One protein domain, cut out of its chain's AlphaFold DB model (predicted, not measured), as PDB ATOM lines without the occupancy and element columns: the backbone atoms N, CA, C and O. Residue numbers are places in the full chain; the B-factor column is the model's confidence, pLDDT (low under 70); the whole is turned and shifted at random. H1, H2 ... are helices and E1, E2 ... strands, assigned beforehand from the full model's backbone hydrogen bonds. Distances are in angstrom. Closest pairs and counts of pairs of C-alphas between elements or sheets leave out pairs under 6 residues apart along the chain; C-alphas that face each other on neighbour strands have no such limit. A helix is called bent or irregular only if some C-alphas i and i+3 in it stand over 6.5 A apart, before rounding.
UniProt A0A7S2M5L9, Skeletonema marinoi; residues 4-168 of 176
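AT A GLANCE: This is residues 4 to 168 of the 176 residues of a protein of Skeletonema marinoi (UniProt A0A7S2M5L9). What does the domain look like? Four long helices, H2, H4, H5 and H6, form an up-and-down bundle, each running against the one before it. The bent helix H1 lies outside, its arm H1b packing on H5 with residues 14 to 18, while the strand pair E1 and E2 sits at one end of the bundle and short H3 near the other. What are its make-up and size? The 165 printed residues hold H1, E1, H2, H3, H4, E2, H5 and H6 in that order, mostly helix, with one antiparallel sheet, E1 - E2. The whole is compact, with a radius of gyration of the C-alphas of 17.2 A and spans of 51 by 37 by 27 A.

HOW THE PARTS SIT: How is the sheet paired? E1, residues 36 to 38, and E2, residues 112 to 114, are antiparallel at 147 degrees. N 37 and O 113, 2.8 A apart, are within hydrogen-bond range. How do the four long helices meet? H2, residues 41 to 63, touches H4, residues 84 to 108, at a shallow tilt of 23 degrees, the closest C-alphas being those of Pro 58 and Ala 94, 5.0 A. H4 touches H5, residues 115 to 137, at a steep tilt of 38 degrees, closest at the C-alphas of Ile 107 and Ala 117, 7.1 A. H5 and H6, residues 145 to 167, touch as a helical hairpin, closest at the C-alphas of His 132 and Ala 147, 6.4 A. Where are the other helices? H1, residues 4 to 27, was assigned as one helix by its hydrogen bonds but is bent, with C-alphas 11 and 14 6.8 A apart; of its arms H1a, residues 4 to 11, and H1b, residues 14 to 27, H1b touches H5, closest at the C-alphas of Pro 14 and Ala 126, 4.7 A. H3, residues 71 to 75, touches H6, closest at the C-alphas of Ile 74 and Phe 146, 5.1 A. Are the helix backbones complete? Every O i to N i+4 pair is within hydrogen-bond range in H1a, H1b, H3 and H4, against 17 of 19 in H2, 16 of 19 in H5 and 17 of 19 in H6.

IN THESE COORDINATES: How long are the longer elements? From first to last C-alpha H4 measures 35.7 A, H6 33.4 A, H2 and H5 33.2 A each, and H1b 20.1 A. Where are anchor points? H1a begins at C-alpha 4, (6.716, -19.196, -25.755), and H6 ends at C-alpha 167, (25.090, -50.275, -40.367).

THE WHOLE: How far does it reach? The two C-alphas farthest apart, of Thr 29 and Pro 69, are 52.7 A apart. Is it continuous and confident? The printed part has no cut and no long link; pLDDT is under 70 in residues 61 to 82 and 139 to 143.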
ATOM      1  N   LYS A   4       5.306 -19.191 -26.161       80.56
ATOM      2  CA  LYS A   4       6.716 -19.196 -25.755       80.56
ATOM      3  C   LYS A   4       7.225 -20.590 -25.383       80.56
ATOM      4  O   LYS A   4       8.336 -20.943 -25.764       80.56
ATOM      5  N   LEU A   5       6.419 -21.401 -24.693       85.44
ATOM      6  CA  LEU A   5       6.800 -22.765 -24.305       85.44
ATOM      7  C   LEU A   5       6.930 -23.681 -25.525       85.44
ATOM      8  O   LEU A   5       7.864 -24.476 -25.590       85.44
ATOM      9  N   VAL A   6       6.039 -23.538 -26.513       82.50
ATOM     10  CA  VAL A   6       6.124 -24.290 -27.780       82.50
ATOM     11  C   VAL A   6       7.410 -23.928 -28.523       82.50
ATOM     12  O   VAL A   6       8.156 -24.813 -28.941       82.50
ATOM     13  N   THR A   7       7.706 -22.631 -28.644       82.62
ATOM     14  CA  THR A   7       8.931 -22.150 -29.294       82.62
ATOM     15  C   THR A   7      10.186 -22.637 -28.574       82.62
ATOM     16  O   THR A   7      11.113 -23.105 -29.233       82.62
ATOM     17  N   MET A   8      10.215 -22.585 -27.239       85.81
ATOM     18  CA  MET A   8      11.335 -23.103 -26.445       85.81
ATOM     19  C   MET A   8      11.532 -24.607 -26.649       85.81
ATOM     20  O   MET A   8      12.656 -25.045 -26.886       85.81
ATOM     21  N   ALA A   9      10.454 -25.396 -26.601       85.75
ATOM     22  CA  ALA A   9      10.521 -26.841 -26.802       85.75
ATOM     23  C   ALA A   9      11.062 -27.199 -28.195       85.75
ATOM     24  O   ALA A   9      11.928 -28.063 -28.325       85.75
ATOM     25  N   LEU A  10      10.611 -26.493 -29.235       85.38
ATOM     26  CA  LEU A  10      11.112 -26.699 -30.592       85.38
ATOM     27  C   LEU A  10      12.561 -26.262 -30.762       85.38
ATOM     28  O   LEU A  10      13.323 -26.971 -31.408       85.38
ATOM     29  N   ALA A  11      12.963 -25.139 -30.168       85.81
ATOM     30  CA  ALA A  11      14.351 -24.688 -30.204       85.81
ATOM     31  C   ALA A  11      15.299 -25.664 -29.488       85.81
ATOM     32  O   ALA A  11      16.443 -25.821 -29.906       85.81
ATOM     33  N   ALA A  12      14.827 -26.350 -28.444       89.00
ATOM     34  CA  ALA A  12      15.607 -27.354 -27.724       89.00
ATOM     35  C   ALA A  12      15.740 -28.684 -28.488       89.00
ATOM     36  O   ALA A  12      16.726 -29.396 -28.301       89.00
ATOM     37  N   LEU A  13      14.778 -29.023 -29.352       86.88
ATOM     38  CA  LEU A  13      14.689 -30.330 -30.008       86.88
ATOM     39  C   LEU A  13      15.968 -30.737 -30.772       86.88
ATOM     40  O   LEU A  13      16.421 -31.867 -30.566       86.88
ATOM     41  N   PRO A  14      16.620 -29.858 -31.566       88.56
ATOM     42  CA  PRO A  14      17.878 -30.201 -32.223       88.56
ATOM     43  C   PRO A  14      19.001 -30.550 -31.242       88.56
ATOM     44  O   PRO A  14      19.702 -31.543 -31.433       88.56
ATOM     45  N   TYR A  15      19.139 -29.780 -30.161       89.88
ATOM     46  CA  TYR A  15      20.175 -29.992 -29.148       89.88
ATOM     47  C   TYR A  15      19.936 -31.265 -28.338       89.88
ATOM     48  O   TYR A  15      20.879 -32.011 -28.076       89.88
ATOM     49  N   VAL A  16      18.682 -31.542 -27.976       89.50
ATOM     50  CA  VAL A  16      18.308 -32.764 -27.253       89.50
ATOM     51  C   VAL A  16      18.562 -33.993 -28.122       89.50
ATOM     52  O   VAL A  16      19.201 -34.934 -27.659       89.50
ATOM     53  N   GLY A  17      18.127 -33.978 -29.386       87.12
ATOM     54  CA  GLY A  17      18.365 -35.087 -30.315       87.12
ATOM     55  C   GLY A  17      19.856 -35.346 -30.540       87.12
ATOM     56  O   GLY A  17      20.313 -36.488 -30.470       87.12
ATOM     57  N   PHE A  18      20.633 -34.279 -30.732       87.94
ATOM     58  CA  PHE A  18      22.079 -34.367 -30.905       87.94
ATOM     59  C   PHE A  18      22.797 -34.894 -29.654       87.94
ATOM     60  O   PHE A  18      23.604 -35.822 -29.735       87.94
ATOM     61  N   GLY A  19      22.467 -34.354 -28.478       90.81
ATOM     62  CA  GLY A  19      23.026 -34.797 -27.201       90.81
ATOM     63  C   GLY A  19      22.675 -36.251 -26.880       90.81
ATOM     64  O   GLY A  19      23.543 -37.011 -26.447       90.81
ATOM     65  N   ALA A  20      21.435 -36.665 -27.156       91.25
ATOM     66  CA  ALA A  20      20.992 -38.045 -26.987       91.25
ATOM     67  C   ALA A  20      21.768 -39.012 -27.895       91.25
ATOM     68  O   ALA A  20      22.174 -40.077 -27.432       91.25
ATOM     69  N   LEU A  21      22.040 -38.633 -29.151       90.81
ATOM     70  CA  LEU A  21      22.854 -39.442 -30.064       90.81
ATOM     71  C   LEU A  21      24.294 -39.601 -29.555       90.81
ATOM     72  O   LEU A  21      24.824 -40.711 -29.557       90.81
ATOM     73  N   ILE A  22      24.916 -38.523 -29.066       92.12
ATOM     74  CA  ILE A  22      26.262 -38.588 -28.472       92.12
ATOM     75  C   ILE A  22      26.273 -39.518 -27.257       92.12
ATOM     76  O   ILE A  22      27.163 -40.363 -27.138       92.12
ATOM     77  N   LEU A  23      25.295 -39.376 -26.358       93.75
ATOM     78  CA  LEU A  23      25.183 -40.225 -25.173       93.75
ATOM     79  C   LEU A  23      25.001 -41.696 -25.568       93.75
ATOM     80  O   LEU A  23      25.697 -42.561 -25.042       93.75
ATOM     81  N   TYR A  24      24.139 -41.964 -26.548       92.69
ATOM     82  CA  TYR A  24      23.926 -43.302 -27.088       92.69
ATOM     83  C   TYR A  24      25.221 -43.912 -27.647       92.69
ATOM     84  O   TYR A  24      25.561 -45.046 -27.314       92.69
ATOM     85  N   CYS A  25      25.999 -43.151 -28.424       92.50
ATOM     86  CA  CYS A  25      27.300 -43.597 -28.930       92.50
ATOM     87  C   CYS A  25      28.322 -43.860 -27.816       92.50
ATOM     88  O   CYS A  25      29.114 -44.790 -27.929       92.50
ATOM     89  N   ARG A  26      28.308 -43.085 -26.724       91.25
ATOM     90  CA  ARG A  26      29.185 -43.335 -25.564       91.25
ATOM     91  C   ARG A  26      28.833 -44.630 -24.837       91.25
ATOM     92  O   ARG A  26      29.725 -45.310 -24.347       91.25
ATOM     93  N   MET A  27      27.546 -44.962 -24.768       93.00
ATOM     94  CA  MET A  27      27.063 -46.185 -24.123       93.00
ATOM     95  C   MET A  27      27.205 -47.427 -25.014       93.00
ATOM     96  O   MET A  27      27.159 -48.547 -24.510       93.00
ATOM     97  N   ASN A  28      27.382 -47.251 -26.326       88.94
ATOM     98  CA  ASN A  28      27.454 -48.336 -27.299       88.94
ATOM     99  C   ASN A  28      28.817 -48.362 -28.010       88.94
ATOM    100  O   ASN A  28      29.035 -47.663 -28.998       88.94
ATOM    101  N   THR A  29      29.720 -49.230 -27.550       82.75
ATOM    102  CA  THR A  29      31.096 -49.346 -28.072       82.75
ATOM    103  C   THR A  29      31.171 -49.720 -29.557       82.75
ATOM    104  O   THR A  29      32.148 -49.381 -30.229       82.75
ATOM    105  N   ALA A  30      30.136 -50.360 -30.115       85.12
ATOM    106  CA  ALA A  30      30.063 -50.637 -31.552       85.12
ATOM    107  C   ALA A  30      29.933 -49.348 -32.389       85.12
ATOM    108  O   ALA A  30      30.349 -49.304 -33.550       85.12
ATOM    109  N   LEU A  31      29.405 -48.283 -31.784       89.50
ATOM    110  CA  LEU A  31      29.167 -46.977 -32.392       89.50
ATOM    111  C   LEU A  31      30.090 -45.892 -31.824       89.50
ATOM    112  O   LEU A  31      29.722 -44.716 -31.841       89.50
ATOM    113  N   ASP A  32      31.295 -46.264 -31.373       90.75
ATOM    114  CA  ASP A  32      32.317 -45.297 -30.955       90.75
ATOM    115  C   ASP A  32      32.520 -44.234 -32.047       90.75
ATOM    116  O   ASP A  32      32.728 -44.542 -33.228       90.75
ATOM    117  N   LEU A  33      32.442 -42.971 -31.637       92.38
ATOM    118  CA  LEU A  33      32.560 -41.798 -32.493       92.38
ATOM    119  C   LEU A  33      33.930 -41.686 -33.185       92.38
ATOM    120  O   LEU A  33      34.032 -41.061 -34.241       92.38
ATOM    121  N   ASN A  34      34.967 -42.312 -32.631       92.50
ATOM    122  CA  ASN A  34      36.312 -42.352 -33.201       92.50
ATOM    123  C   ASN A  34      36.513 -43.498 -34.197       92.50
ATOM    124  O   ASN A  34      37.523 -43.525 -34.905       92.50
ATOM    125  N   ASN A  35      35.575 -44.450 -34.280       90.94
ATOM    126  CA  ASN A  35      35.670 -45.519 -35.268       90.94
ATOM    127  C   ASN A  35      35.602 -44.937 -36.682       90.94
ATOM    128  O   ASN A  35      34.748 -44.106 -36.993       90.94
ATOM    129  N   GLN A  36      36.498 -45.419 -37.542       92.00
ATOM    130  CA  GLN A  36      36.499 -45.077 -38.958       92.00
ATOM    131  C   GLN A  36      35.348 -45.781 -39.670       92.00
ATOM    132  O   GLN A  36      35.120 -46.983 -39.488       92.00
ATOM    133  N   MET A  37      34.654 -45.008 -40.491       91.25
ATOM    134  CA  MET A  37      33.516 -45.424 -41.284       91.25
ATOM    135  C   MET A  37      33.808 -45.125 -42.751       91.25
ATOM    136  O   MET A  37      34.168 -44.003 -43.107       91.25
ATOM    137  N   GLU A  38      33.654 -46.130 -43.604       92.31
ATOM    138  CA  GLU A  38      33.850 -45.963 -45.042       92.31
ATOM    139  C   GLU A  38      32.712 -45.152 -45.663       92.31
ATOM    140  O   GLU A  38      31.531 -45.360 -45.368       92.31
ATOM    141  N   ILE A  39      33.078 -44.233 -46.555       92.38
ATOM    142  CA  ILE A  39      32.123 -43.460 -47.341       92.38
ATOM    143  C   ILE A  39      31.676 -44.320 -48.523       92.38
ATOM    144  O   ILE A  39      32.346 -44.395 -49.557       92.38
ATOM    145  N   THR A  40      30.522 -44.968 -48.368       92.69
ATOM    146  CA  THR A  40      29.923 -45.801 -49.420       92.69
ATOM    147  C   THR A  40      29.572 -44.973 -50.667       92.69
ATOM    148  O   THR A  40      29.357 -43.759 -50.569       92.69
ATOM    149  N   PRO A  41      29.431 -45.590 -51.857       94.31
ATOM    150  CA  PRO A  41      29.009 -44.871 -53.060       94.31
ATOM    151  C   PRO A  41      27.658 -44.158 -52.907       94.31
ATOM    152  O   PRO A  41      27.483 -43.049 -53.409       94.31
ATOM    153  N   LEU A  42      26.706 -44.766 -52.187       94.94
ATOM    154  CA  LEU A  42      25.402 -44.157 -51.919       94.94
ATOM    155  C   LEU A  42      25.532 -42.942 -50.990       94.94
ATOM    156  O   LEU A  42      24.977 -41.885 -51.279       94.94
ATOM    157  N   MET A  43      26.325 -43.063 -49.923       94.56
ATOM    158  CA  MET A  43      26.620 -41.951 -49.022       94.56
ATOM    159  C   MET A  43      27.330 -40.805 -49.744       94.56
ATOM    160  O   MET A  43      26.996 -39.646 -49.524       94.56
ATOM    161  N   ARG A  44      28.260 -41.114 -50.651       95.31
ATOM    162  CA  ARG A  44      28.954 -40.122 -51.481       95.31
ATOM    163  C   ARG A  44      27.981 -39.332 -52.351       95.31
ATOM    164  O   ARG A  44      28.070 -38.110 -52.389       95.31
ATOM    165  N   LYS A  45      27.022 -40.006 -52.997       96.38
ATOM    166  CA  LYS A  45      25.954 -39.342 -53.766       96.38
ATOM    167  C   LYS A  45      25.103 -38.431 -52.877       96.38
ATOM    168  O   LYS A  45      24.854 -37.290 -53.249       96.38
ATOM    169  N   ALA A  46      24.719 -38.907 -51.689       95.38
ATOM    170  CA  ALA A  46      23.955 -38.116 -50.725       95.38
ATOM    171  C   ALA A  46      24.736 -36.883 -50.232       95.38
ATOM    172  O   ALA A  46      24.190 -35.787 -50.202       95.38
ATOM    173  N   LEU A  47      26.024 -37.030 -49.899       95.31
ATOM    174  CA  LEU A  47      26.919 -35.918 -49.549       95.31
ATOM    175  C   LEU A  47      27.044 -34.904 -50.688       95.31
ATOM    176  O   LEU A  47      26.973 -33.711 -50.428       95.31
ATOM    177  N   HIS A  48      27.181 -35.359 -51.934       96.06
ATOM    178  CA  HIS A  48      27.262 -34.473 -53.096       96.06
ATOM    179  C   HIS A  48      25.989 -33.644 -53.287       96.06
ATOM    180  O   HIS A  48      26.074 -32.435 -53.490       96.06
ATOM    181  N   ALA A  49      24.818 -34.286 -53.214       95.06
ATOM    182  CA  ALA A  49      23.536 -33.599 -53.335       95.06
ATOM    183  C   ALA A  49      23.347 -32.578 -52.204       95.06
ATOM    184  O   ALA A  49      22.981 -31.433 -52.454       95.06
ATOM    185  N   HIS A  50      23.671 -32.970 -50.969       94.25
ATOM    186  CA  HIS A  50      23.554 -32.109 -49.797       94.25
ATOM    187  C   HIS A  50      24.525 -30.919 -49.849       94.25
ATOM    188  O   HIS A  50      24.142 -29.796 -49.545       94.25
ATOM    189  N   PHE A  51      25.761 -31.152 -50.297       95.00
ATOM    190  CA  PHE A  51      26.772 -30.117 -50.510       95.00
ATOM    191  C   PHE A  51      26.288 -29.048 -51.492       95.00
ATOM    192  O   PHE A  51      26.295 -27.863 -51.167       95.00
ATOM    193  N   TRP A  52      25.820 -29.465 -52.671       94.12
ATOM    194  CA  TRP A  52      25.344 -28.531 -53.690       94.12
ATOM    195  C   TRP A  52      24.069 -27.805 -53.275       94.12
ATOM    196  O   TRP A  52      23.939 -26.615 -53.556       94.12
ATOM    197  N   TYR A  53      23.171 -28.483 -52.558       90.12
ATOM    198  CA  TYR A  53      21.998 -27.846 -51.967       90.12
ATOM    199  C   TYR A  53      22.401 -26.683 -51.043       90.12
ATOM    200  O   TYR A  53      21.945 -25.556 -51.230       90.12
ATOM    201  N   PHE A  54      23.341 -26.924 -50.125       89.19
ATOM    202  CA  PHE A  54      23.824 -25.908 -49.184       89.19
ATOM    203  C   PHE A  54      24.654 -24.793 -49.837       89.19
ATOM    204  O   PHE A  54      24.745 -23.717 -49.261       89.19
ATOM    205  N   ILE A  55      25.226 -25.001 -51.026       90.19
ATOM    206  CA  ILE A  55      25.852 -23.925 -51.818       90.19
ATOM    207  C   ILE A  55      24.800 -23.071 -52.526       90.19
ATOM    208  O   ILE A  55      24.929 -21.849 -52.584       90.19
ATOM    209  N   ALA A  56      23.756 -23.694 -53.071       85.44
ATOM    210  CA  ALA A  56      22.732 -22.986 -53.827       85.44
ATOM    211  C   ALA A  56      21.884 -22.066 -52.934       85.44
ATOM    212  O   ALA A  56      21.581 -20.942 -53.331       85.44
ATOM    213  N   CYS A  57      21.528 -22.509 -51.724       79.38
ATOM    214  CA  CYS A  57      20.710 -21.740 -50.780       79.38
ATOM    215  C   CYS A  57      21.228 -20.315 -50.491       79.38
ATOM    216  O   CYS A  57      20.461 -19.379 -50.711       79.38
ATOM    217  N   PRO A  58      22.480 -20.096 -50.041       75.44
ATOM    218  CA  PRO A  58      22.981 -18.755 -49.753       75.44
ATOM    219  C   PRO A  58      23.051 -17.894 -51.014       75.44
ATOM    220  O   PRO A  58      22.654 -16.739 -50.959       75.44
ATOM    221  N   ILE A  59      23.429 -18.451 -52.171       76.31
ATOM    222  CA  ILE A  59      23.432 -17.709 -53.443       76.31
ATOM    223  C   ILE A  59      22.018 -17.216 -53.782       76.31
ATOM    224  O   ILE A  59      21.832 -16.050 -54.123       76.31
ATOM    225  N   MET A  60      21.001 -18.075 -53.648       71.19
ATOM    226  CA  MET A  60      19.607 -17.681 -53.877       71.19
ATOM    227  C   MET A  60      19.131 -16.621 -52.874       71.19
ATOM    228  O   MET A  60      18.436 -15.681 -53.258       71.19
ATOM    229  N   ILE A  61      19.515 -16.758 -51.602       68.88
ATOM    230  CA  ILE A  61      19.091 -15.871 -50.511       68.88
ATOM    231  C   ILE A  61      19.792 -14.505 -50.575       68.88
ATOM    232  O   ILE A  61      19.174 -13.482 -50.293       68.88
ATOM    233  N   GLU A  62      21.070 -14.454 -50.930       66.38
ATOM    234  CA  GLU A  62      21.847 -13.212 -50.937       66.38
ATOM    235  C   GLU A  62      21.712 -12.443 -52.250       66.38
ATOM    236  O   GLU A  62      21.613 -11.220 -52.234       66.38
ATOM    237  N   VAL A  63      21.684 -13.147 -53.386       64.81
ATOM    238  CA  VAL A  63      21.786 -12.518 -54.713       64.81
ATOM    239  C   VAL A  63      20.422 -12.368 -55.392       64.81
ATOM    240  O   VAL A  63      20.226 -11.437 -56.171       64.81
ATOM    241  N   PHE A  64      19.460 -13.255 -55.108       59.47
ATOM    242  CA  PHE A  64      18.286 -13.432 -55.972       59.47
ATOM    243  C   PHE A  64      16.915 -13.278 -55.303       59.47
ATOM    244  O   PHE A  64      15.909 -13.392 -56.004       59.47
ATOM    245  N   LEU A  65      16.846 -12.973 -54.000       58.06
ATOM    246  CA  LEU A  65      15.576 -12.887 -53.256       58.06
ATOM    247  C   LEU A  65      14.521 -12.003 -53.931       58.06
ATOM    248  O   LEU A  65      13.351 -12.375 -53.967       58.06
ATOM    249  N   ASP A  66      14.950 -10.871 -54.490       56.41
ATOM    250  CA  ASP A  66      14.070  -9.895 -55.139       56.41
ATOM    251  C   ASP A  66      14.190  -9.916 -56.681       56.41
ATOM    252  O   ASP A  66      13.470  -9.198 -57.371       56.41
ATOM    253  N   ALA A  67      15.090 -10.737 -57.239       53.31
ATOM    254  CA  ALA A  67      15.420 -10.755 -58.669       53.31
ATOM    255  C   ALA A  67      14.762 -11.904 -59.450       53.31
ATOM    256  O   ALA A  67      14.757 -11.877 -60.680       53.31
ATOM    257  N   VAL A  68      14.211 -12.911 -58.763       57.81
ATOM    258  CA  VAL A  68      13.522 -14.044 -59.399       57.81
ATOM    259  C   VAL A  68      12.010 -13.890 -59.201       57.81
ATOM    260  O   VAL A  68      11.509 -14.131 -58.098       57.81
ATOM    261  N   PRO A  69      11.257 -13.503 -60.250       58.72
ATOM    262  CA  PRO A  69       9.805 -13.395 -60.173       58.72
ATOM    263  C   PRO A  69       9.175 -14.705 -59.685       58.72
ATOM    264  O   PRO A  69       9.471 -15.777 -60.208       58.72
ATOM    265  N   GLY A  70       8.302 -14.623 -58.678       63.47
ATOM    266  CA  GLY A  70       7.597 -15.780 -58.118       63.47
ATOM    267  C   GLY A  70       8.368 -16.569 -57.053       63.47
ATOM    268  O   GLY A  70       7.784 -17.460 -56.438       63.47
ATOM    269  N   LEU A  71       9.635 -16.237 -56.767       66.50
ATOM    270  CA  LEU A  71      10.394 -16.895 -55.697       66.50
ATOM    271  C   LEU A  71       9.755 -16.657 -54.322       66.50
ATOM    272  O   LEU A  71       9.692 -17.575 -53.512       66.50
ATOM    273  N   ASN A  72       9.186 -15.474 -54.098       62.94
ATOM    274  CA  ASN A  72       8.418 -15.108 -52.904       62.94
ATOM    275  C   ASN A  72       7.211 -16.029 -52.627       62.94
ATOM    276  O   ASN A  72       6.857 -16.234 -51.470       62.94
ATOM    277  N   TYR A  73       6.601 -16.624 -53.657       63.47
ATOM    278  CA  TYR A  73       5.534 -17.623 -53.479       63.47
ATOM    279  C   TYR A  73       6.073 -18.964 -52.955       63.47
ATOM    280  O   TYR A  73       5.359 -19.742 -52.325       63.47
ATOM    281  N   ILE A  74       7.350 -19.238 -53.216       63.50
ATOM    282  CA  ILE A  74       8.029 -20.468 -52.822       63.50
ATOM    283  C   ILE A  74       8.632 -20.300 -51.423       63.50
ATOM    284  O   ILE A  74       8.372 -21.139 -50.562       63.50
ATOM    285  N   VAL A  75       9.384 -19.218 -51.182       61.44
ATOM    286  CA  VAL A  75      10.163 -18.990 -49.946       61.44
ATOM    287  C   VAL A  75       9.436 -18.184 -48.861       61.44
ATOM    288  O   VAL A  75       9.962 -18.052 -47.757       61.44
ATOM    289  N   GLY A  76       8.240 -17.664 -49.150       62.84
ATOM    290  CA  GLY A  76       7.489 -16.786 -48.252       62.84
ATOM    291  C   GLY A  76       7.916 -15.317 -48.349       62.84
ATOM    292  O   GLY A  76       8.756 -14.936 -49.172       62.84
ATOM    293  N   THR A  77       7.313 -14.465 -47.517       61.56
ATOM    294  CA  THR A  77       7.655 -13.036 -47.484       61.56
ATOM    295  C   THR A  77       8.822 -12.775 -46.535       61.56
ATOM    296  O   THR A  77       8.757 -13.041 -45.337       61.56
ATOM    297  N   MET A  78       9.926 -12.253 -47.072       61.03
ATOM    298  CA  MET A  78      11.047 -11.797 -46.249       61.03
ATOM    299  C   MET A  78      10.713 -10.448 -45.597       61.03
ATOM    300  O   MET A  78       9.959  -9.662 -46.180       61.03
ATOM    301  N   PRO A  79      11.301 -10.120 -44.429       60.94
ATOM    302  CA  PRO A  79      11.163  -8.785 -43.861       60.94
ATOM    303  C   PRO A  79      11.638  -7.713 -44.862       60.94
ATOM    304  O   PRO A  79      12.406  -8.014 -45.786       60.94
ATOM    305  N   PRO A  80      11.232  -6.444 -44.706       66.19
ATOM    306  CA  PRO A  80      11.671  -5.386 -45.608       66.19
ATOM    307  C   PRO A  80      13.205  -5.295 -45.668       66.19
ATOM    308  O   PRO A  80      13.880  -5.392 -44.638       66.19
ATOM    309  N   ALA A  81      13.746  -5.099 -46.878       62.75
ATOM    310  CA  ALA A  81      15.188  -5.043 -47.168       62.75
ATOM    311  C   ALA A  81      15.954  -4.023 -46.307       62.75
ATOM    312  O   ALA A  81      17.138  -4.189 -46.045       62.75
ATOM    313  N   THR A  82      15.264  -2.989 -45.829       60.47
ATOM    314  CA  THR A  82      15.820  -1.878 -45.051       60.47
ATOM    315  C   THR A  82      15.958  -2.160 -43.554       60.47
ATOM    316  O   THR A  82      16.379  -1.284 -42.802       60.47
ATOM    317  N   THR A  83      15.593  -3.355 -43.086       71.06
ATOM    318  CA  THR A  83      15.659  -3.685 -41.659       71.06
ATOM    319  C   THR A  83      16.973  -4.376 -41.301       71.06
ATOM    320  O   THR A  83      17.364  -5.360 -41.929       71.06
ATOM    321  N   ASN A  84      17.608  -3.940 -40.206       76.56
ATOM    322  CA  ASN A  84      18.749  -4.650 -39.605       76.56
ATOM    323  C   ASN A  84      18.416  -6.129 -39.321       76.56
ATOM    324  O   ASN A  84      19.290  -6.988 -39.387       76.56
ATOM    325  N   GLY A  85      17.139  -6.434 -39.054       71.06
ATOM    326  CA  GLY A  85      16.644  -7.797 -38.858       71.06
ATOM    327  C   GLY A  85      16.763  -8.684 -40.100       71.06
ATOM    328  O   GLY A  85      17.221  -9.817 -39.978       71.06
ATOM    329  N   ARG A  86      16.417  -8.187 -41.300       70.88
ATOM    330  CA  ARG A  86      16.619  -8.947 -42.549       70.88
ATOM    331  C   ARG A  86      18.098  -9.183 -42.816       70.88
ATOM    332  O   ARG A  86      18.471 -10.312 -43.116       70.88
ATOM    333  N   HIS A  87      18.919  -8.150 -42.652       70.81
ATOM    334  CA  HIS A  87      20.360  -8.268 -42.856       70.81
ATOM    335  C   HIS A  87      20.975  -9.329 -41.930       70.81
ATOM    336  O   HIS A  87      21.673 -10.227 -42.388       70.81
ATOM    337  N   PHE A  88      20.621  -9.304 -40.642       73.31
ATOM    338  CA  PHE A  88      21.078 -10.297 -39.670       73.31
ATOM    339  C   PHE A  88      20.626 -11.724 -40.016       73.31
ATOM    340  O   PHE A  88      21.426 -12.655 -39.957       73.31
ATOM    341  N   LEU A  89      19.365 -11.906 -40.423       71.56
ATOM    342  CA  LEU A  89      18.841 -13.212 -40.837       71.56
ATOM    343  C   LEU A  89      19.550 -13.758 -42.081       71.56
ATOM    344  O   LEU A  89      19.853 -14.948 -42.124       71.56
ATOM    345  N   GLN A  90      19.826 -12.905 -43.071       73.19
ATOM    346  CA  GLN A  90      20.551 -13.296 -44.281       73.19
ATOM    347  C   GLN A  90      21.986 -13.717 -43.955       73.19
ATOM    348  O   GLN A  90      22.378 -14.817 -44.332       73.19
ATOM    349  N   CYS A  91      22.730 -12.908 -43.191       75.56
ATOM    350  CA  CYS A  91      24.109 -13.224 -42.817       75.56
ATOM    351  C   CYS A  91      24.210 -14.503 -41.974       75.56
ATOM    352  O   CYS A  91      25.047 -15.354 -42.262       75.56
ATOM    353  N   LEU A  92      23.337 -14.687 -40.975       76.88
ATOM    354  CA  LEU A  92      23.340 -15.904 -40.155       76.88
ATOM    355  C   LEU A  92      22.972 -17.156 -40.955       76.88
ATOM    356  O   LEU A  92      23.563 -18.220 -40.759       76.88
ATOM    357  N   ALA A  93      21.979 -17.051 -41.841       75.88
ATOM    358  CA  ALA A  93      21.616 -18.158 -42.710       75.88
ATOM    359  C   ALA A  93      22.788 -18.515 -43.630       75.88
ATOM    360  O   ALA A  93      23.161 -19.685 -43.713       75.88
ATOM    361  N   ALA A  94      23.401 -17.517 -44.268       77.06
ATOM    362  CA  ALA A  94      24.529 -17.708 -45.167       77.06
ATOM    363  C   ALA A  94      25.746 -18.323 -44.475       77.06
ATOM    364  O   ALA A  94      26.323 -19.271 -45.003       77.06
ATOM    365  N   GLU A  95      26.087 -17.867 -43.267       83.19
ATOM    366  CA  GLU A  95      27.158 -18.457 -42.462       83.19
ATOM    367  C   GLU A  95      26.879 -19.938 -42.164       83.19
ATOM    368  O   GLU A  95      27.731 -20.795 -42.403       83.19
ATOM    369  N   ASN A  96      25.661 -20.270 -41.722       83.69
ATOM    370  CA  ASN A  96      25.269 -21.655 -41.459       83.69
ATOM    371  C   ASN A  96      25.352 -22.530 -42.724       83.69
ATOM    372  O   ASN A  96      25.855 -23.661 -42.675       83.69
ATOM    373  N   PHE A  97      24.889 -22.009 -43.865       87.19
ATOM    374  CA  PHE A  97      24.960 -22.712 -45.144       87.19
ATOM    375  C   PHE A  97      26.412 -22.917 -45.610       87.19
ATOM    376  O   PHE A  97      26.789 -24.012 -46.040       87.19
ATOM    377  N   PHE A  98      27.252 -21.895 -45.453       88.00
ATOM    378  CA  PHE A  98      28.668 -21.928 -45.800       88.00
ATOM    379  C   PHE A  98      29.446 -22.932 -44.942       88.00
ATOM    380  O   PHE A  98      30.057 -23.855 -45.477       88.00
ATOM    381  N   VAL A  99      29.377 -22.824 -43.612       90.06
ATOM    382  CA  VAL A  99      30.104 -23.725 -42.698       90.06
ATOM    383  C   VAL A  99      29.702 -25.182 -42.938       90.06
ATOM    384  O   VAL A  99      30.549 -26.080 -42.970       90.06
ATOM    385  N   THR A 100      28.414 -25.426 -43.180       90.75
ATOM    386  CA  THR A 100      27.919 -26.771 -43.476       90.75
ATOM    387  C   THR A 100      28.422 -27.289 -44.815       90.75
ATOM    388  O   THR A 100      28.916 -28.415 -44.869       90.75
ATOM    389  N   SER A 101      28.324 -26.504 -45.892       92.31
ATOM    390  CA  SER A 101      28.810 -26.936 -47.210       92.31
ATOM    391  C   SER A 101      30.311 -27.226 -47.178       92.31
ATOM    392  O   SER A 101      30.740 -28.267 -47.667       92.31
ATOM    393  N   VAL A 102      31.105 -26.403 -46.493       93.12
ATOM    394  CA  VAL A 102      32.537 -26.657 -46.280       93.12
ATOM    395  C   VAL A 102      32.764 -27.978 -45.533       93.12
ATOM    396  O   VAL A 102      33.538 -28.822 -45.992       93.12
ATOM    397  N   SER A 103      32.046 -28.223 -44.430       94.50
ATOM    398  CA  SER A 103      32.147 -29.488 -43.687       94.50
ATOM    399  C   SER A 103      31.755 -30.700 -44.537       94.50
ATOM    400  O   SER A 103      32.435 -31.726 -44.483       94.50
ATOM    401  N   LEU A 104      30.677 -30.609 -45.319       94.62
ATOM    402  CA  LEU A 104      30.242 -31.678 -46.222       94.62
ATOM    403  C   LEU A 104      31.278 -31.922 -47.323       94.62
ATOM    404  O   LEU A 104      31.569 -33.077 -47.628       94.62
ATOM    405  N   GLY A 105      31.873 -30.858 -47.868       94.19
ATOM    406  CA  GLY A 105      32.950 -30.926 -48.851       94.19
ATOM    407  C   GLY A 105      34.179 -31.661 -48.318       94.19
ATOM    408  O   GLY A 105      34.721 -32.526 -49.008       94.19
ATOM    409  N   PHE A 106      34.582 -31.408 -47.069       95.25
ATOM    410  CA  PHE A 106      35.682 -32.151 -46.452       95.25
ATOM    411  C   PHE A 106      35.383 -33.646 -46.347       95.25
ATOM    412  O   PHE A 106      36.215 -34.449 -46.765       95.25
ATOM    413  N   ILE A 107      34.196 -34.018 -45.854       95.19
ATOM    414  CA  ILE A 107      33.768 -35.422 -45.714       95.19
ATOM    415  C   ILE A 107      33.702 -36.103 -47.086       95.19
ATOM    416  O   ILE A 107      34.185 -37.222 -47.256       95.19
ATOM    417  N   LEU A 108      33.123 -35.416 -48.073       94.75
ATOM    418  CA  LEU A 108      32.941 -35.906 -49.435       94.75
ATOM    419  C   LEU A 108      34.266 -36.292 -50.096       94.75
ATOM    420  O   LEU A 108      34.303 -37.257 -50.854       94.75
ATOM    421  N   ASN A 109      35.358 -35.592 -49.794       93.44
ATOM    422  CA  ASN A 109      36.671 -35.863 -50.382       93.44
ATOM    423  C   ASN A 109      37.461 -36.980 -49.678       93.44
ATOM    424  O   ASN A 109      38.580 -37.279 -50.084       93.44
ATOM    425  N   GLN A 110      36.891 -37.637 -48.663       94.69
ATOM    426  CA  GLN A 110      37.538 -38.762 -47.988       94.69
ATOM    427  C   GLN A 110      36.999 -40.116 -48.467       94.69
ATOM    428  O   GLN A 110      35.852 -40.256 -48.907       94.69
ATOM    429  N   SER A 111      37.829 -41.154 -48.364       93.25
ATOM    430  CA  SER A 111      37.413 -42.556 -48.522       93.25
ATOM    431  C   SER A 111      36.793 -43.120 -47.240       93.25
ATOM    432  O   SER A 111      35.888 -43.952 -47.296       93.25
ATOM    433  N   SER A 112      37.240 -42.629 -46.085       94.12
ATOM    434  CA  SER A 112      36.704 -42.950 -44.765       94.12
ATOM    435  C   SER A 112      36.808 -41.737 -43.851       94.12
ATOM    436  O   SER A 112      37.687 -40.896 -44.032       94.12
ATOM    437  N   VAL A 113      35.898 -41.636 -42.890       94.12
ATOM    438  CA  VAL A 113      35.894 -40.571 -41.885       94.12
ATOM    439  C   VAL A 113      35.634 -41.161 -40.508       94.12
ATOM    440  O   VAL A 113      34.957 -42.191 -40.402       94.12
ATOM    441  N   PRO A 114      36.112 -40.524 -39.428       94.00
ATOM    442  CA  PRO A 114      35.640 -40.885 -38.106       94.00
ATOM    443  C   PRO A 114      34.132 -40.645 -38.026       94.00
ATOM    444  O   PRO A 114      33.600 -39.693 -38.597       94.00
ATOM    445  N   ARG A 115      33.432 -41.509 -37.301       92.50
ATOM    446  CA  ARG A 115      31.975 -41.476 -37.159       92.50
ATOM    447  C   ARG A 115      31.447 -40.125 -36.654       92.50
ATOM    448  O   ARG A 115      30.366 -39.711 -37.073       92.50
ATOM    449  N   TRP A 116      32.215 -39.403 -35.832       93.25
ATOM    450  CA  TRP A 116      31.857 -38.042 -35.416       93.25
ATOM    451  C   TRP A 116      31.759 -37.052 -36.578       93.25
ATOM    452  O   TRP A 116      31.033 -36.076 -36.457       93.25
ATOM    453  N   ALA A 117      32.414 -37.280 -37.719       93.56
ATOM    454  CA  ALA A 117      32.305 -36.382 -38.865       93.56
ATOM    455  C   ALA A 117      30.865 -36.314 -39.404       93.56
ATOM    456  O   ALA A 117      30.456 -35.296 -39.953       93.56
ATOM    457  N   LEU A 118      30.055 -37.360 -39.181       91.88
ATOM    458  CA  LEU A 118      28.630 -37.326 -39.509       91.88
ATOM    459  C   LEU A 118      27.759 -36.552 -38.520       91.88
ATOM    460  O   LEU A 118      26.578 -36.341 -38.783       91.88
ATOM    461  N   MET A 119      28.321 -36.080 -37.413       89.94
ATOM    462  CA  MET A 119      27.587 -35.247 -36.468       89.94
ATOM    463  C   MET A 119      27.142 -33.929 -37.106       89.94
ATOM    464  O   MET A 119      26.027 -33.495 -36.842       89.94
ATOM    465  N   THR A 120      27.944 -33.338 -38.001       87.88
ATOM    466  CA  THR A 120      27.558 -32.112 -38.719       87.88
ATOM    467  C   THR A 120      26.287 -32.300 -39.553       87.88
ATOM    468  O   THR A 120      25.327 -31.561 -39.325       87.88
ATOM    469  N   PRO A 121      26.199 -33.284 -40.475       88.50
ATOM    470  CA  PRO A 121      24.945 -33.521 -41.168       88.50
ATOM    471  C   PRO A 121      23.817 -33.884 -40.197       88.50
ATOM    472  O   PRO A 121      22.735 -33.345 -40.360       88.50
ATOM    473  N   PHE A 122      24.027 -34.681 -39.141       88.81
ATOM    474  CA  PHE A 122      22.948 -34.945 -38.171       88.81
ATOM    475  C   PHE A 122      22.424 -33.692 -37.461       88.81
ATOM    476  O   PHE A 122      21.214 -33.574 -37.273       88.81
ATOM    477  N   ALA A 123      23.297 -32.750 -37.106       86.94
ATOM    478  CA  ALA A 123      22.892 -31.482 -36.510       86.94
ATOM    479  C   ALA A 123      22.014 -30.667 -37.475       86.94
ATOM    480  O   ALA A 123      20.956 -30.183 -37.078       86.94
ATOM    481  N   GLN A 124      22.394 -30.599 -38.757       86.69
ATOM    482  CA  GLN A 124      21.577 -29.947 -39.786       86.69
ATOM    483  C   GLN A 124      20.224 -30.624 -39.975       86.69
ATOM    484  O   GLN A 124      19.204 -29.956 -40.095       86.69
ATOM    485  N   LEU A 125      20.181 -31.954 -39.937       82.75
ATOM    486  CA  LEU A 125      18.931 -32.700 -40.061       82.75
ATOM    487  C   LEU A 125      17.993 -32.459 -38.882       82.75
ATOM    488  O   LEU A 125      16.792 -32.281 -39.077       82.75
ATOM    489  N   ALA A 126      18.535 -32.408 -37.667       85.44
ATOM    490  CA  ALA A 126      17.757 -32.081 -36.481       85.44
ATOM    491  C   ALA A 126      17.199 -30.647 -36.560       85.44
ATOM    492  O   ALA A 126      16.049 -30.401 -36.188       85.44
ATOM    493  N   TRP A 127      17.978 -29.716 -37.120       86.94
ATOM    494  CA  TRP A 127      17.531 -28.351 -37.389       86.94
ATOM    495  C   TRP A 127      16.439 -28.287 -38.467       86.94
ATOM    496  O   TRP A 127      15.425 -27.613 -38.279       86.94
ATOM    497  N   ASN A 128      16.591 -29.046 -39.555       86.88
ATOM    498  CA  ASN A 128      15.597 -29.141 -40.625       86.88
ATOM    499  C   ASN A 128      14.287 -29.769 -40.141       86.88
ATOM    500  O   ASN A 128      13.226 -29.255 -40.475       86.88
ATOM    501  N   LEU A 129      14.332 -30.778 -39.264       85.38
ATOM    502  CA  LEU A 129      13.131 -31.308 -38.609       85.38
ATOM    503  C   LEU A 129      12.396 -30.214 -37.823       85.38
ATOM    504  O   LEU A 129      11.188 -30.046 -37.981       85.38
ATOM    505  N   LYS A 130      13.117 -29.429 -37.012       88.75
ATOM    506  CA  LYS A 130      12.531 -28.284 -36.298       88.75
ATOM    507  C   LYS A 130      11.922 -27.265 -37.272       88.75
ATOM    508  O   LYS A 130      10.847 -26.733 -36.996       88.75
ATOM    509  N   ASN A 131      12.576 -26.994 -38.402       85.50
ATOM    510  CA  ASN A 131      12.065 -26.064 -39.409       85.50
ATOM    511  C   ASN A 131      10.811 -26.606 -40.103       85.50
ATOM    512  O   ASN A 131       9.830 -25.878 -40.185       85.50
ATOM    513  N   HIS A 132      10.773 -27.882 -40.498       87.12
ATOM    514  CA  HIS A 132       9.576 -28.516 -41.065       87.12
ATOM    515  C   HIS A 132       8.409 -28.505 -40.085       87.12
ATOM    516  O   HIS A 132       7.297 -28.158 -40.475       87.12
ATOM    517  N   LEU A 133       8.653 -28.815 -38.807       85.19
ATOM    518  CA  LEU A 133       7.613 -28.738 -37.781       85.19
ATOM    519  C   LEU A 133       7.046 -27.316 -37.672       85.19
ATOM    520  O   LEU A 133       5.829 -27.127 -37.655       85.19
ATOM    521  N   SER A 134       7.924 -26.314 -37.667       82.56
ATOM    522  CA  SER A 134       7.516 -24.911 -37.645       82.56
ATOM    523  C   SER A 134       6.731 -24.524 -38.904       82.56
ATOM    524  O   SER A 134       5.682 -23.899 -38.797       82.56
ATOM    525  N   TRP A 135       7.210 -24.890 -40.092       81.00
ATOM    526  CA  TRP A 135       6.613 -24.487 -41.366       81.00
ATOM    527  C   TRP A 135       5.273 -25.167 -41.646       81.00
ATOM    528  O   TRP A 135       4.376 -24.528 -42.180       81.00
ATOM    529  N   PHE A 136       5.105 -26.440 -41.284       82.12
ATOM    530  CA  PHE A 136       3.868 -27.170 -41.578       82.12
ATOM    531  C   PHE A 136       2.787 -27.028 -40.510       82.12
ATOM    532  O   PHE A 136       1.609 -27.153 -40.845       82.12
ATOM    533  N   PHE A 137       3.164 -26.797 -39.249       79.56
ATOM    534  CA  PHE A 137       2.215 -26.853 -38.131       79.56
ATOM    535  C   PHE A 137       2.098 -25.553 -37.336       79.56
ATOM    536  O   PHE A 137       1.177 -25.434 -36.532       79.56
ATOM    537  N   MET A 138       3.000 -24.586 -37.531       75.25
ATOM    538  CA  MET A 138       3.004 -23.341 -36.750       75.25
ATOM    539  C   MET A 138       3.037 -22.065 -37.584       75.25
ATOM    540  O   MET A 138       2.766 -20.994 -37.041       75.25
ATOM    541  N   ALA A 139       3.386 -22.146 -38.867       68.38
ATOM    542  CA  ALA A 139       3.416 -20.980 -39.728       68.38
ATOM    543  C   ALA A 139       1.981 -20.482 -39.994       68.38
ATOM    544  O   ALA A 139       1.137 -21.268 -40.432       68.38
ATOM    545  N   PRO A 140       1.693 -19.186 -39.767       60.41
ATOM    546  CA  PRO A 140       0.365 -18.616 -40.002       60.41
ATOM    547  C   PRO A 140      -0.020 -18.587 -41.490       60.41
ATOM    548  O   PRO A 140      -1.201 -18.542 -41.818       60.41
ATOM    549  N   GLU A 141       0.965 -18.655 -42.386       61.94
ATOM    550  CA  GLU A 141       0.802 -18.573 -43.845       61.94
ATOM    551  C   GLU A 141       0.478 -19.936 -44.501       61.94
ATOM    552  O   GLU A 141       0.265 -20.014 -45.709       61.94
ATOM    553  N   GLY A 142       0.381 -21.018 -43.717       57.12
ATOM    554  CA  GLY A 142       0.098 -22.366 -44.216       57.12
ATOM    555  C   GLY A 142       1.327 -23.092 -44.784       57.12
ATOM    556  O   GLY A 142       2.472 -22.764 -44.481       57.12
ATOM    557  N   ARG A 143       1.094 -24.148 -45.581       58.53
ATOM    558  CA  ARG A 143       2.159 -25.017 -46.116       58.53
ATOM    559  C   ARG A 143       2.959 -24.292 -47.201       58.53
ATOM    560  O   ARG A 143       2.441 -24.066 -48.290       58.53
ATOM    561  N   MET A 144       4.233 -24.012 -46.940       71.00
ATOM    562  CA  MET A 144       5.131 -23.415 -47.934       71.00
ATOM    563  C   MET A 144       5.609 -24.465 -48.956       71.00
ATOM    564  O   MET A 144       6.162 -25.491 -48.547       71.00
ATOM    565  N   PRO A 145       5.463 -24.238 -50.278       75.88
ATOM    566  CA  PRO A 145       5.980 -25.144 -51.307       75.88
ATOM    567  C   PRO A 145       7.477 -25.438 -51.158       75.88
ATOM    568  O   PRO A 145       7.900 -26.579 -51.352       75.88
ATOM    569  N   PHE A 146       8.268 -24.446 -50.729       77.44
ATOM    570  CA  PHE A 146       9.679 -24.641 -50.400       77.44
ATOM    571  C   PHE A 146       9.883 -25.657 -49.278       77.44
ATOM    572  O   PHE A 146      10.713 -26.547 -49.419       77.44
ATOM    573  N   ALA A 147       9.101 -25.574 -48.197       81.69
ATOM    574  CA  ALA A 147       9.201 -26.507 -47.078       81.69
ATOM    575  C   ALA A 147       8.977 -27.954 -47.533       81.69
ATOM    576  O   ALA A 147       9.665 -28.860 -47.074       81.69
ATOM    577  N   PHE A 148       8.045 -28.177 -48.464       83.50
ATOM    578  CA  PHE A 148       7.812 -29.501 -49.033       83.50
ATOM    579  C   PHE A 148       8.952 -29.953 -49.952       83.50
ATOM    580  O   PHE A 148       9.394 -31.094 -49.841       83.50
ATOM    581  N   ALA A 149       9.454 -29.073 -50.819       84.44
ATOM    582  CA  ALA A 149      10.589 -29.381 -51.688       84.44
ATOM    583  C   ALA A 149      11.863 -29.704 -50.883       84.44
ATOM    584  O   ALA A 149      12.517 -30.714 -51.145       84.44
ATOM    585  N   ASP A 150      12.165 -28.899 -49.862       86.38
ATOM    586  CA  ASP A 150      13.259 -29.129 -48.916       86.38
ATOM    587  C   ASP A 150      13.075 -30.469 -48.192       86.38
ATOM    588  O   ASP A 150      13.986 -31.290 -48.168       86.38
ATOM    589  N   MET A 151      11.866 -30.764 -47.701       88.81
ATOM    590  CA  MET A 151      11.539 -32.045 -47.070       88.81
ATOM    591  C   MET A 151      11.803 -33.237 -48.011       88.81
ATOM    592  O   MET A 151      12.506 -34.181 -47.644       88.81
ATOM    593  N   VAL A 152      11.290 -33.192 -49.242       90.12
ATOM    594  CA  VAL A 152      11.456 -34.271 -50.233       90.12
ATOM    595  C   VAL A 152      12.924 -34.494 -50.603       90.12
ATOM    596  O   VAL A 152      13.305 -35.630 -50.875       90.12
ATOM    597  N   LEU A 153      13.761 -33.456 -50.583       90.50
ATOM    598  CA  LEU A 153      15.191 -33.580 -50.858       90.50
ATOM    599  C   LEU A 153      15.985 -34.071 -49.636       90.50
ATOM    600  O   LEU A 153      16.796 -34.992 -49.745       90.50
ATOM    601  N   ILE A 154      15.759 -33.463 -48.471       91.12
ATOM    602  CA  ILE A 154      16.576 -33.659 -47.271       91.12
ATOM    603  C   ILE A 154      16.304 -35.007 -46.601       91.12
ATOM    604  O   ILE A 154      17.253 -35.679 -46.207       91.12
ATOM    605  N   TRP A 155      15.055 -35.467 -46.485       91.81
ATOM    606  CA  TRP A 155      14.763 -36.711 -45.750       91.81
ATOM    607  C   TRP A 155      15.311 -37.996 -46.395       91.81
ATOM    608  O   TRP A 155      15.785 -38.876 -45.664       91.81
ATOM    609  N   PRO A 156      15.331 -38.146 -47.732       94.38
ATOM    610  CA  PRO A 156      16.056 -39.245 -48.362       94.38
ATOM    611  C   PRO A 156      17.562 -39.199 -48.068       94.38
ATOM    612  O   PRO A 156      18.153 -40.228 -47.736       94.38
ATOM    613  N   ILE A 157      18.175 -38.009 -48.110       94.19
ATOM    614  CA  ILE A 157      19.590 -37.802 -47.755       94.19
ATOM    615  C   ILE A 157      19.835 -38.203 -46.290       94.19
ATOM    616  O   ILE A 157      20.760 -38.970 -46.008       94.19
ATOM    617  N   THR A 158      18.959 -37.779 -45.370       91.06
ATOM    618  CA  THR A 158      18.957 -38.192 -43.956       91.06
ATOM    619  C   THR A 158      18.986 -39.695 -43.803       91.06
ATOM    620  O   THR A 158      19.811 -40.232 -43.065       91.06
ATOM    621  N   SER A 159      18.092 -40.380 -44.511       92.75
ATOM    622  CA  SER A 159      17.937 -41.826 -44.405       92.75
ATOM    623  C   SER A 159      19.227 -42.550 -44.792       92.75
ATOM    624  O   SER A 159      19.622 -43.501 -44.119       92.75
ATOM    625  N   VAL A 160      19.948 -42.052 -45.805       94.69
ATOM    626  CA  VAL A 160      21.263 -42.586 -46.193       94.69
ATOM    627  C   VAL A 160      22.301 -42.397 -45.084       94.69
ATOM    628  O   VAL A 160      23.067 -43.324 -44.808       94.69
ATOM    629  N   TYR A 161      22.345 -41.233 -44.432       93.38
ATOM    630  CA  TYR A 161      23.288 -40.987 -43.335       93.38
ATOM    631  C   TYR A 161      22.970 -41.825 -42.103       93.38
ATOM    632  O   TYR A 161      23.874 -42.465 -41.576       93.38
ATOM    633  N   VAL A 162      21.702 -41.875 -41.684       92.06
ATOM    634  CA  VAL A 162      21.231 -42.717 -40.573       92.06
ATOM    635  C   VAL A 162      21.598 -44.169 -40.843       92.06
ATOM    636  O   VAL A 162      22.272 -44.799 -40.031       92.06
ATOM    637  N   HIS A 163      21.221 -44.690 -42.012       92.38
ATOM    638  CA  HIS A 163      21.509 -46.068 -42.379       92.38
ATOM    639  C   HIS A 163      23.013 -46.347 -42.343       92.38
ATOM    640  O   HIS A 163      23.450 -47.288 -41.685       92.38
ATOM    641  N   THR A 164      23.824 -45.517 -43.003       91.06
ATOM    642  CA  THR A 164      25.282 -45.718 -43.070       91.06
ATOM    643  C   THR A 164      25.921 -45.617 -41.685       91.06
ATOM    644  O   THR A 164      26.788 -46.416 -41.341       91.06
ATOM    645  N   PHE A 165      25.443 -44.698 -40.845       91.50
ATOM    646  CA  PHE A 165      25.879 -44.590 -39.464       91.50
ATOM    647  C   PHE A 165      25.584 -45.889 -38.701       91.50
ATOM    648  O   PHE A 165      26.496 -46.516 -38.178       91.50
ATOM    649  N   PHE A 166      24.352 -46.379 -38.669       90.25
ATOM    650  CA  PHE A 166      24.048 -47.545 -37.831       90.25
ATOM    651  C   PHE A 166      24.519 -48.891 -38.405       90.25
ATOM    652  O   PHE A 166      24.661 -49.846 -37.645       90.25
ATOM    653  N   THR A 167      24.791 -48.986 -39.710       88.00
ATOM    654  CA  THR A 167      25.090 -50.275 -40.367       88.00
ATOM    655  C   THR A 167      26.553 -50.478 -40.755       88.00
ATOM    656  O   THR A 167      27.002 -51.626 -40.829       88.00
ATOM    657  N   THR A 168      27.334 -49.414 -40.972       78.81
ATOM    658  CA  THR A 168      28.735 -49.573 -41.375       78.81
ATOM    659  C   THR A 168      29.584 -50.034 -40.191       78.81
ATOM    660  O   THR A 168      29.729 -49.335 -39.182       78.81
TER     661      THR A 168